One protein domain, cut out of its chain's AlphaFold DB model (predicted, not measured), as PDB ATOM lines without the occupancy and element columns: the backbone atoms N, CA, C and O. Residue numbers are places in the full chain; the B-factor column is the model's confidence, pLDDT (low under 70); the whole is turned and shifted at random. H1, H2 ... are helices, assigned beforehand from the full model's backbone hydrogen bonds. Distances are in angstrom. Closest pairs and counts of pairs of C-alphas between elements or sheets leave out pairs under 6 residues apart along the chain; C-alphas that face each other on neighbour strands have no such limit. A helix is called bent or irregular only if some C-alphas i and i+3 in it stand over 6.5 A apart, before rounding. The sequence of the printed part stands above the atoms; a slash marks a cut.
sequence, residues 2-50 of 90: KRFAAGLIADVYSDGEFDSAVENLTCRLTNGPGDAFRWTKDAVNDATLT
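What this domain is: This is residues 2 to 50 of the 90 residues of the protein "Enoyl-CoA hydratase/carnithine racemase" of Rhodococcus percolatus (UniProt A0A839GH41). The longest helix, H2, and the helix H3 form the two sides of an open, flat arch, joined at the bend by residues 31 to 33. From the start of H2, residues 6 to 14 fold back across the open side to the small helix H1, and the middle is hollow. The printed part has 49 residues with three named helices, H1, H2 and H3 in chain order, and no named strand; the class is all helix. The whole is loose, with a radius of gyration of the C-alphas of 13.8 A, and spans 36 by 30 by 11 A.

How they stand to each other: H2, residues 15 to 30, touches no helix. H2 and H3, residues 34 to 48, meet only through their link, which is tight, with 3 residues between them. H1, residues 2 to 5, is apart from H2 and also from H3. Residues 38 to 50, of which 38 to 48 belong to H3, stand free, and so do residues 5 to 10, among others. In H3 each O i to N i+4 pair is within hydrogen-bond range, in H2 10 of 12 are, and H1 is too short for such a pair.

Where its parts are: H2 has 16 residues and measures 23.7 A from C-alpha 15 at (-32.647, 36.510, -8.039) to C-alpha 30 at (-46.514, 47.706, 7.509). It is irregular: C-alphas 16 and 19 are 7.3 A apart. H3 has 15 residues and measures 21.0 A, ending with C-alpha 48 at (-28.101, 40.703, 22.632). H1 has 4 residues and measures 5.2 A, beginning with C-alpha 2 at (-23.450, 29.386, 3.729).

The domain as a whole: The two C-alphas farthest apart, those of Gly 16 and Thr 50, are 37.9 A apart. The C-alphas of Lys 2 and Thr 50, the first and last printed, are 27.1 A apart. The printed part has no cut. The link from H1 to H2, 9 residues, is short, and no link is long. The mean pLDDT of the printed part is 96.7, and no printed residue is under 70.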
ATOM      1  N   LYS A   2     -24.381  29.449   2.565       79.94
ATOM      2  CA  LYS A   2     -23.450  29.386   3.729       79.94
ATOM      3  C   LYS A   2     -23.728  30.397   4.865       79.94
ATOM      4  O   LYS A   2     -23.633  30.032   6.025       79.94
ATOM      5  N   ARG A   3     -24.096  31.644   4.541       90.56
ATOM      6  CA  ARG A   3     -24.413  32.695   5.537       90.56
ATOM      7  C   ARG A   3     -25.696  32.408   6.324       90.56
ATOM      8  O   ARG A   3     -25.740  32.672   7.516       90.56
ATOM      9  N   PHE A   4     -26.697  31.834   5.657       90.81
ATOM     10  CA  PHE A   4     -27.952  31.407   6.278       90.81
ATOM     11  C   PHE A   4     -27.726  30.238   7.236       90.81
ATOM     12  O   PHE A   4     -28.146  30.295   8.381       90.81
ATOM     13  N   ALA A   5     -26.946  29.233   6.816       94.31
ATOM     14  CA  ALA A   5     -26.577  28.114   7.684       94.31
ATOM     15  C   ALA A   5     -25.785  28.556   8.933       94.31
ATOM     16  O   ALA A   5     -25.873  27.915   9.971       94.31
ATOM     17  N   ALA A   6     -25.029  29.653   8.833       94.94
ATOM     18  CA  ALA A   6     -24.310  30.255   9.954       94.94
ATOM     19  C   ALA A   6     -25.181  31.172  10.839       94.94
ATOM     20  O   ALA A   6     -24.669  31.724  11.805       94.94
ATOM     21  N   GLY A   7     -26.460  31.381  10.501       94.12
ATOM     22  CA  GLY A   7     -27.368  32.257  11.249       94.12
ATOM     23  C   GLY A   7     -27.105  33.757  11.085       94.12
ATOM     24  O   GLY A   7     -27.646  34.553  11.842       94.12
ATOM     25  N   LEU A   8     -26.288  34.168  10.106       95.69
ATOM     26  CA  LEU A   8     -25.952  35.584   9.894       95.69
ATOM     27  C   LEU A   8     -27.088  36.370   9.220       95.69
ATOM     28  O   LEU A   8     -27.165  37.588   9.342       95.69
ATOM     29  N   ILE A   9     -27.940  35.680   8.464       95.56
ATOM     30  CA  ILE A   9     -29.070  36.261   7.734       95.56
ATOM     31  C   ILE A   9     -30.318  35.424   7.989       95.56
ATOM     32  O   ILE A   9     -30.221  34.207   8.135       95.56
ATOM     33  N   ALA A  10     -31.474  36.084   8.014       93.81
ATOM     34  CA  ALA A  10     -32.747  35.449   8.336       93.81
ATOM     35  C   ALA A  10     -33.344  34.625   7.182       93.81
ATOM     36  O   ALA A  10     -34.138  33.735   7.459       93.81
ATOM     37  N   ASP A  11     -32.986  34.907   5.922       95.44
ATOM     38  CA  ASP A  11     -33.470  34.153   4.755       95.44
ATOM     39  C   ASP A  11     -32.573  34.348   3.511       95.44
ATOM     40  O   ASP A  11     -31.681  35.206   3.505       95.44
ATOM     41  N   VAL A  12     -32.779  33.536   2.467       95.88
ATOM     42  CA  VAL A  12     -32.088  33.598   1.165       95.88
ATOM     43  C   VAL A  12     -33.076  33.329   0.036       95.88
ATOM     44  O   VAL A  12     -33.689  32.269  -0.004       95.88
ATOM     45  N   TYR A  13     -33.109  34.224  -0.946       95.88
ATOM     46  CA  TYR A  13     -33.953  34.100  -2.134       95.88
ATOM     47  C   TYR A  13     -33.107  33.963  -3.399       95.88
ATOM     48  O   TYR A  13     -31.948  34.394  -3.428       95.88
ATOM     49  N   SER A  14     -33.674  33.346  -4.437       96.44
ATOM     50  CA  SER A  14     -33.101  33.443  -5.779       96.44
ATOM     51  C   SER A  14     -33.334  34.840  -6.364       96.44
ATOM     52  O   SER A  14     -34.190  35.589  -5.895       96.44
ATOM     53  N   ASP A  15     -32.574  35.188  -7.402       96.56
ATOM     54  CA  ASP A  15     -32.647  36.510  -8.039       96.56
ATOM     55  C   ASP A  15     -34.063  36.828  -8.554       96.56
ATOM     56  O   ASP A  15     -34.585  37.910  -8.317       96.56
ATOM     57  N   GLY A  16     -34.742  35.842  -9.155       97.75
ATOM     58  CA  GLY A  16     -36.103  36.012  -9.675       97.75
ATOM     59  C   GLY A  16     -37.202  36.092  -8.608       97.75
ATOM     60  O   GLY A  16     -38.329  36.457  -8.929       97.75
ATOM     61  N   GLU A  17     -36.905  35.749  -7.353       97.25
ATOM     62  CA  GLU A  17     -37.875  35.763  -6.247       97.25
ATOM     63  C   GLU A  17     -37.683  36.964  -5.315       97.25
ATOM     64  O   GLU A  17     -38.609  37.319  -4.579       97.25
ATOM     65  N   PHE A  18     -36.499  37.586  -5.336       97.56
ATOM     66  CA  PHE A  18     -36.078  38.565  -4.337       97.56
ATOM     67  C   PHE A  18     -37.033  39.757  -4.225       97.56
ATOM     68  O   PHE A  18     -37.487  40.063  -3.122       97.56
ATOM     69  N   ASP A  19     -37.400  40.368  -5.351       98.12
ATOM     70  CA  ASP A  19     -38.283  41.539  -5.365       98.12
ATOM     71  C   ASP A  19     -39.648  41.214  -4.743       98.12
ATOM     72  O   ASP A  19     -40.112  41.900  -3.829       98.12
ATOM     73  N   SER A  20     -40.244  40.087  -5.142       98.25
ATOM     74  CA  SER A  20     -41.528  39.637  -4.594       98.25
ATOM     75  C   SER A  20     -41.451  39.322  -3.093       98.25
ATOM     76  O   SER A  20     -42.387  39.593  -2.338       98.25
ATOM     77  N   ALA A  21     -40.325  38.776  -2.621       97.94
ATOM     78  CA  ALA A  21     -40.118  38.473  -1.211       97.94
ATOM     79  C   ALA A  21     -40.005  39.755  -0.371       97.94
ATOM     80  O   ALA A  21     -40.594  39.835   0.712       97.94
ATOM     81  N   VAL A  22     -39.307  40.773  -0.885       98.12
ATOM     82  CA  VAL A  22     -39.199  42.097  -0.252       98.12
ATOM     83  C   VAL A  22     -40.563  42.780  -0.171       98.12
ATOM     84  O   VAL A  22     -40.922  43.291   0.894       98.12
ATOM     85  N   GLU A  23     -41.347  42.757  -1.251       98.50
ATOM     86  CA  GLU A  23     -42.706  43.313  -1.269       98.50
ATOM     87  C   GLU A  23     -43.600  42.634  -0.226       98.50
ATOM     88  O   GLU A  23     -44.229  43.303   0.601       98.50
ATOM     89  N   ASN A  24     -43.591  41.301  -0.195       98.25
ATOM     90  CA  ASN A  24     -44.374  40.518   0.755       98.25
ATOM     91  C   ASN A  24     -43.963  40.783   2.209       98.25
ATOM     92  O   ASN A  24     -44.823  40.946   3.080       98.25
ATOM     93  N   LEU A  25     -42.657  40.841   2.495       97.62
ATOM     94  CA  LEU A  25     -42.156  41.152   3.833       97.62
ATOM     95  C   LEU A  25     -42.572  42.561   4.259       97.62
ATOM     96  O   LEU A  25     -43.073  42.745   5.367       97.62
ATOM     97  N   THR A  26     -42.411  43.539   3.372       97.94
ATOM     98  CA  THR A  26     -42.769  44.932   3.650       97.94
ATOM     99  C   THR A  26     -44.260  45.054   3.930       97.94
ATOM    100  O   THR A  26     -44.632  45.606   4.961       97.94
ATOM    101  N   CYS A  27     -45.111  44.458   3.089       98.38
ATOM    102  CA  CYS A  27     -46.560  44.438   3.276       98.38
ATOM    103  C   CYS A  27     -46.963  43.828   4.630       98.38
ATOM    104  O   CYS A  27     -47.834  44.358   5.321       98.38
ATOM    105  N   ARG A  28     -46.302  42.745   5.057       97.56
ATOM    106  CA  ARG A  28     -46.542  42.132   6.374       97.56
ATOM    107  C   ARG A  28     -46.125  43.035   7.531       97.56
ATOM    108  O   ARG A  28     -46.821  43.076   8.541       97.56
ATOM    109  N   LEU A  29     -44.988  43.718   7.415       97.12
ATOM    110  CA  LEU A  29     -44.477  44.586   8.475       97.12
ATOM    111  C   LEU A  29     -45.313  45.861   8.614       97.12
ATOM    112  O   LEU A  29     -45.603  46.268   9.736       97.12
ATOM    113  N   THR A  30     -45.731  46.463   7.500       98.00
ATOM    114  CA  THR A  30     -46.514  47.706   7.509       98.00
ATOM    115  C   THR A  30     -47.961  47.492   7.941       98.00
ATOM    116  O   THR A  30     -48.521  48.361   8.600       98.00
ATOM    117  N   ASN A  31     -48.555  46.339   7.616       98.19
ATOM    118  CA  ASN A  31     -49.939  46.013   7.980       98.19
ATOM    119  C   ASN A  31     -50.061  45.149   9.252       98.19
ATOM    120  O   ASN A  31     -51.163  44.749   9.626       98.19
ATOM    121  N   GLY A  32     -48.941  44.811   9.898       96.62
ATOM    122  CA  GLY A  32     -48.905  43.967  11.092       96.62
ATOM    123  C   GLY A  32     -49.060  44.735  12.416       96.62
ATOM    124  O   GLY A  32     -49.212  45.959  12.432       96.62
ATOM    125  N   PRO A  33     -49.001  44.034  13.563       97.75
ATOM    126  CA  PRO A  33     -49.127  44.642  14.887       97.75
ATOM    127  C   PRO A  33     -47.841  45.390  15.287       97.75
ATOM    128  O   PRO A  33     -46.974  44.846  15.974       97.75
ATOM    129  N   GLY A  34     -47.725  46.654  14.869       97.62
ATOM    130  CA  GLY A  34     -46.517  47.473  15.050       97.62
ATOM    131  C   GLY A  34     -45.989  47.538  16.490       97.62
ATOM    132  O   GLY A  34     -44.786  47.389  16.704       97.62
ATOM    133  N   ASP A  35     -46.869  47.675  17.487       98.38
ATOM    134  CA  ASP A  35     -46.461  47.686  18.900       98.38
ATOM    135  C   ASP A  35     -45.856  46.350  19.349       98.38
ATOM    136  O   ASP A  35     -44.863  46.339  20.077       98.38
ATOM    137  N   ALA A  36     -46.414  45.222  18.899       98.38
ATOM    138  CA  ALA A  36     -45.888  43.902  19.236       98.38
ATOM    139  C   ALA A  36     -44.508  43.677  18.602       98.38
ATOM    140  O   ALA A  36     -43.606  43.152  19.257       98.38
ATOM    141  N   PHE A  37     -44.312  44.122  17.355       98.00
ATOM    142  CA  PHE A  37     -43.002  44.079  16.702       98.00
ATOM    143  C   PHE A  37     -41.968  44.937  17.424       98.00
ATOM    144  O   PHE A  37     -40.853  44.464  17.638       98.00
ATOM    145  N   ARG A  38     -42.337  46.159  17.839       98.38
ATOM    146  CA  ARG A  38     -41.458  47.036  18.622       98.38
ATOM    147  C   ARG A  38     -41.017  46.345  19.909       98.38
ATOM    148  O   ARG A  38     -39.829  46.111  20.077       98.38
ATOM    149  N   TRP A  39     -41.962  45.936  20.755       98.69
ATOM    150  CA  TRP A  39     -41.634  45.323  22.046       98.69
ATOM    151  C   TRP A  39     -40.827  44.029  21.910       98.69
ATOM    152  O   TRP A  39     -39.922  43.780  22.703       98.69
ATOM    153  N   THR A  40     -41.107  43.223  20.882       98.38
ATOM    154  CA  THR A  40     -40.315  42.018  20.596       98.38
ATOM    155  C   THR A  40     -38.882  42.378  20.203       98.38
ATOM    156  O   THR A  40     -37.937  41.766  20.696       98.38
ATOM    157  N   LYS A  41     -38.706  43.374  19.327       98.12
ATOM    158  CA  LYS A  41     -37.385  43.843  18.899       98.12
ATOM    159  C   LYS A  41     -36.595  44.428  20.069       98.12
ATOM    160  O   LYS A  41     -35.415  44.117  20.189       98.12
ATOM    161  N   ASP A  42     -37.244  45.213  20.923       98.50
ATOM    162  CA  ASP A  42     -36.621  45.806  22.108       98.50
ATOM    163  C   ASP A  42     -36.106  44.705  23.043       98.50
ATOM    164  O   ASP A  42     -34.921  44.677  23.353       98.50
ATOM    165  N   ALA A  43     -36.938  43.709  23.370       98.50
ATOM    166  CA  ALA A  43     -36.529  42.592  24.224       98.50
ATOM    167  C   ALA A  43     -35.345  41.785  23.652       98.50
ATOM    168  O   ALA A  43     -34.451  41.374  24.393       98.50
ATOM    169  N   VAL A  44     -35.315  41.553  22.333       98.19
ATOM    170  CA  VAL A  44     -34.191  40.864  21.674       98.19
ATOM    171  C   VAL A  44     -32.924  41.720  21.711       98.19
ATOM    172  O   VAL A  44     -31.847  41.201  22.007       98.19
ATOM    173  N   ASN A  45     -33.034  43.016  21.426       98.19
ATOM    174  CA  ASN A  45     -31.901  43.935  21.447       98.19
ATOM    175  C   ASN A  45     -31.321  44.074  22.857       98.19
ATOM    176  O   ASN A  45     -30.111  43.949  23.020       98.19
ATOM    177  N   ASP A  46     -32.167  44.237  23.871       97.94
ATOM    178  CA  ASP A  46     -31.746  44.331  25.272       97.94
ATOM    179  C   ASP A  46     -31.022  43.062  25.738       97.94
ATOM    180  O   ASP A  46     -30.115  43.124  26.566       97.94
ATOM    181  N   ALA A  47     -31.375  41.902  25.181       97.94
ATOM    182  CA  ALA A  47     -30.712  40.639  25.485       97.94
ATOM    183  C   ALA A  47     -29.392  40.420  24.722       97.94
ATOM    184  O   ALA A  47     -28.575  39.607  25.157       97.94
ATOM    185  N   THR A  48     -29.178  41.079  23.576       97.50
ATOM    186  CA  THR A  48     -28.101  40.703  22.632       97.50
ATOM    187  C   THR A  48     -27.139  41.826  22.253       97.50
ATOM    188  O   THR A  48     -26.016  41.539  21.840       97.50
ATOM    189  N   LEU A  49     -27.531  43.092  22.404       97.69
ATOM    190  CA  LEU A  49     -26.773  44.264  21.951       97.69
ATOM    191  C   LEU A  49     -26.219  45.113  23.103       97.69
ATOM    192  O   LEU A  49     -25.794  46.242  22.878       97.69
ATOM    193  N   THR A  50     -26.168  44.574  24.323       97.50
ATOM    194  CA  THR A  50     -25.675  45.287  25.518       97.50
ATOM    195  C   THR A  50     -24.245  45.818  25.375       97.50
ATOM    196  O   THR A  50     -23.907  46.843  25.958       97.50
TER     197      THR A  50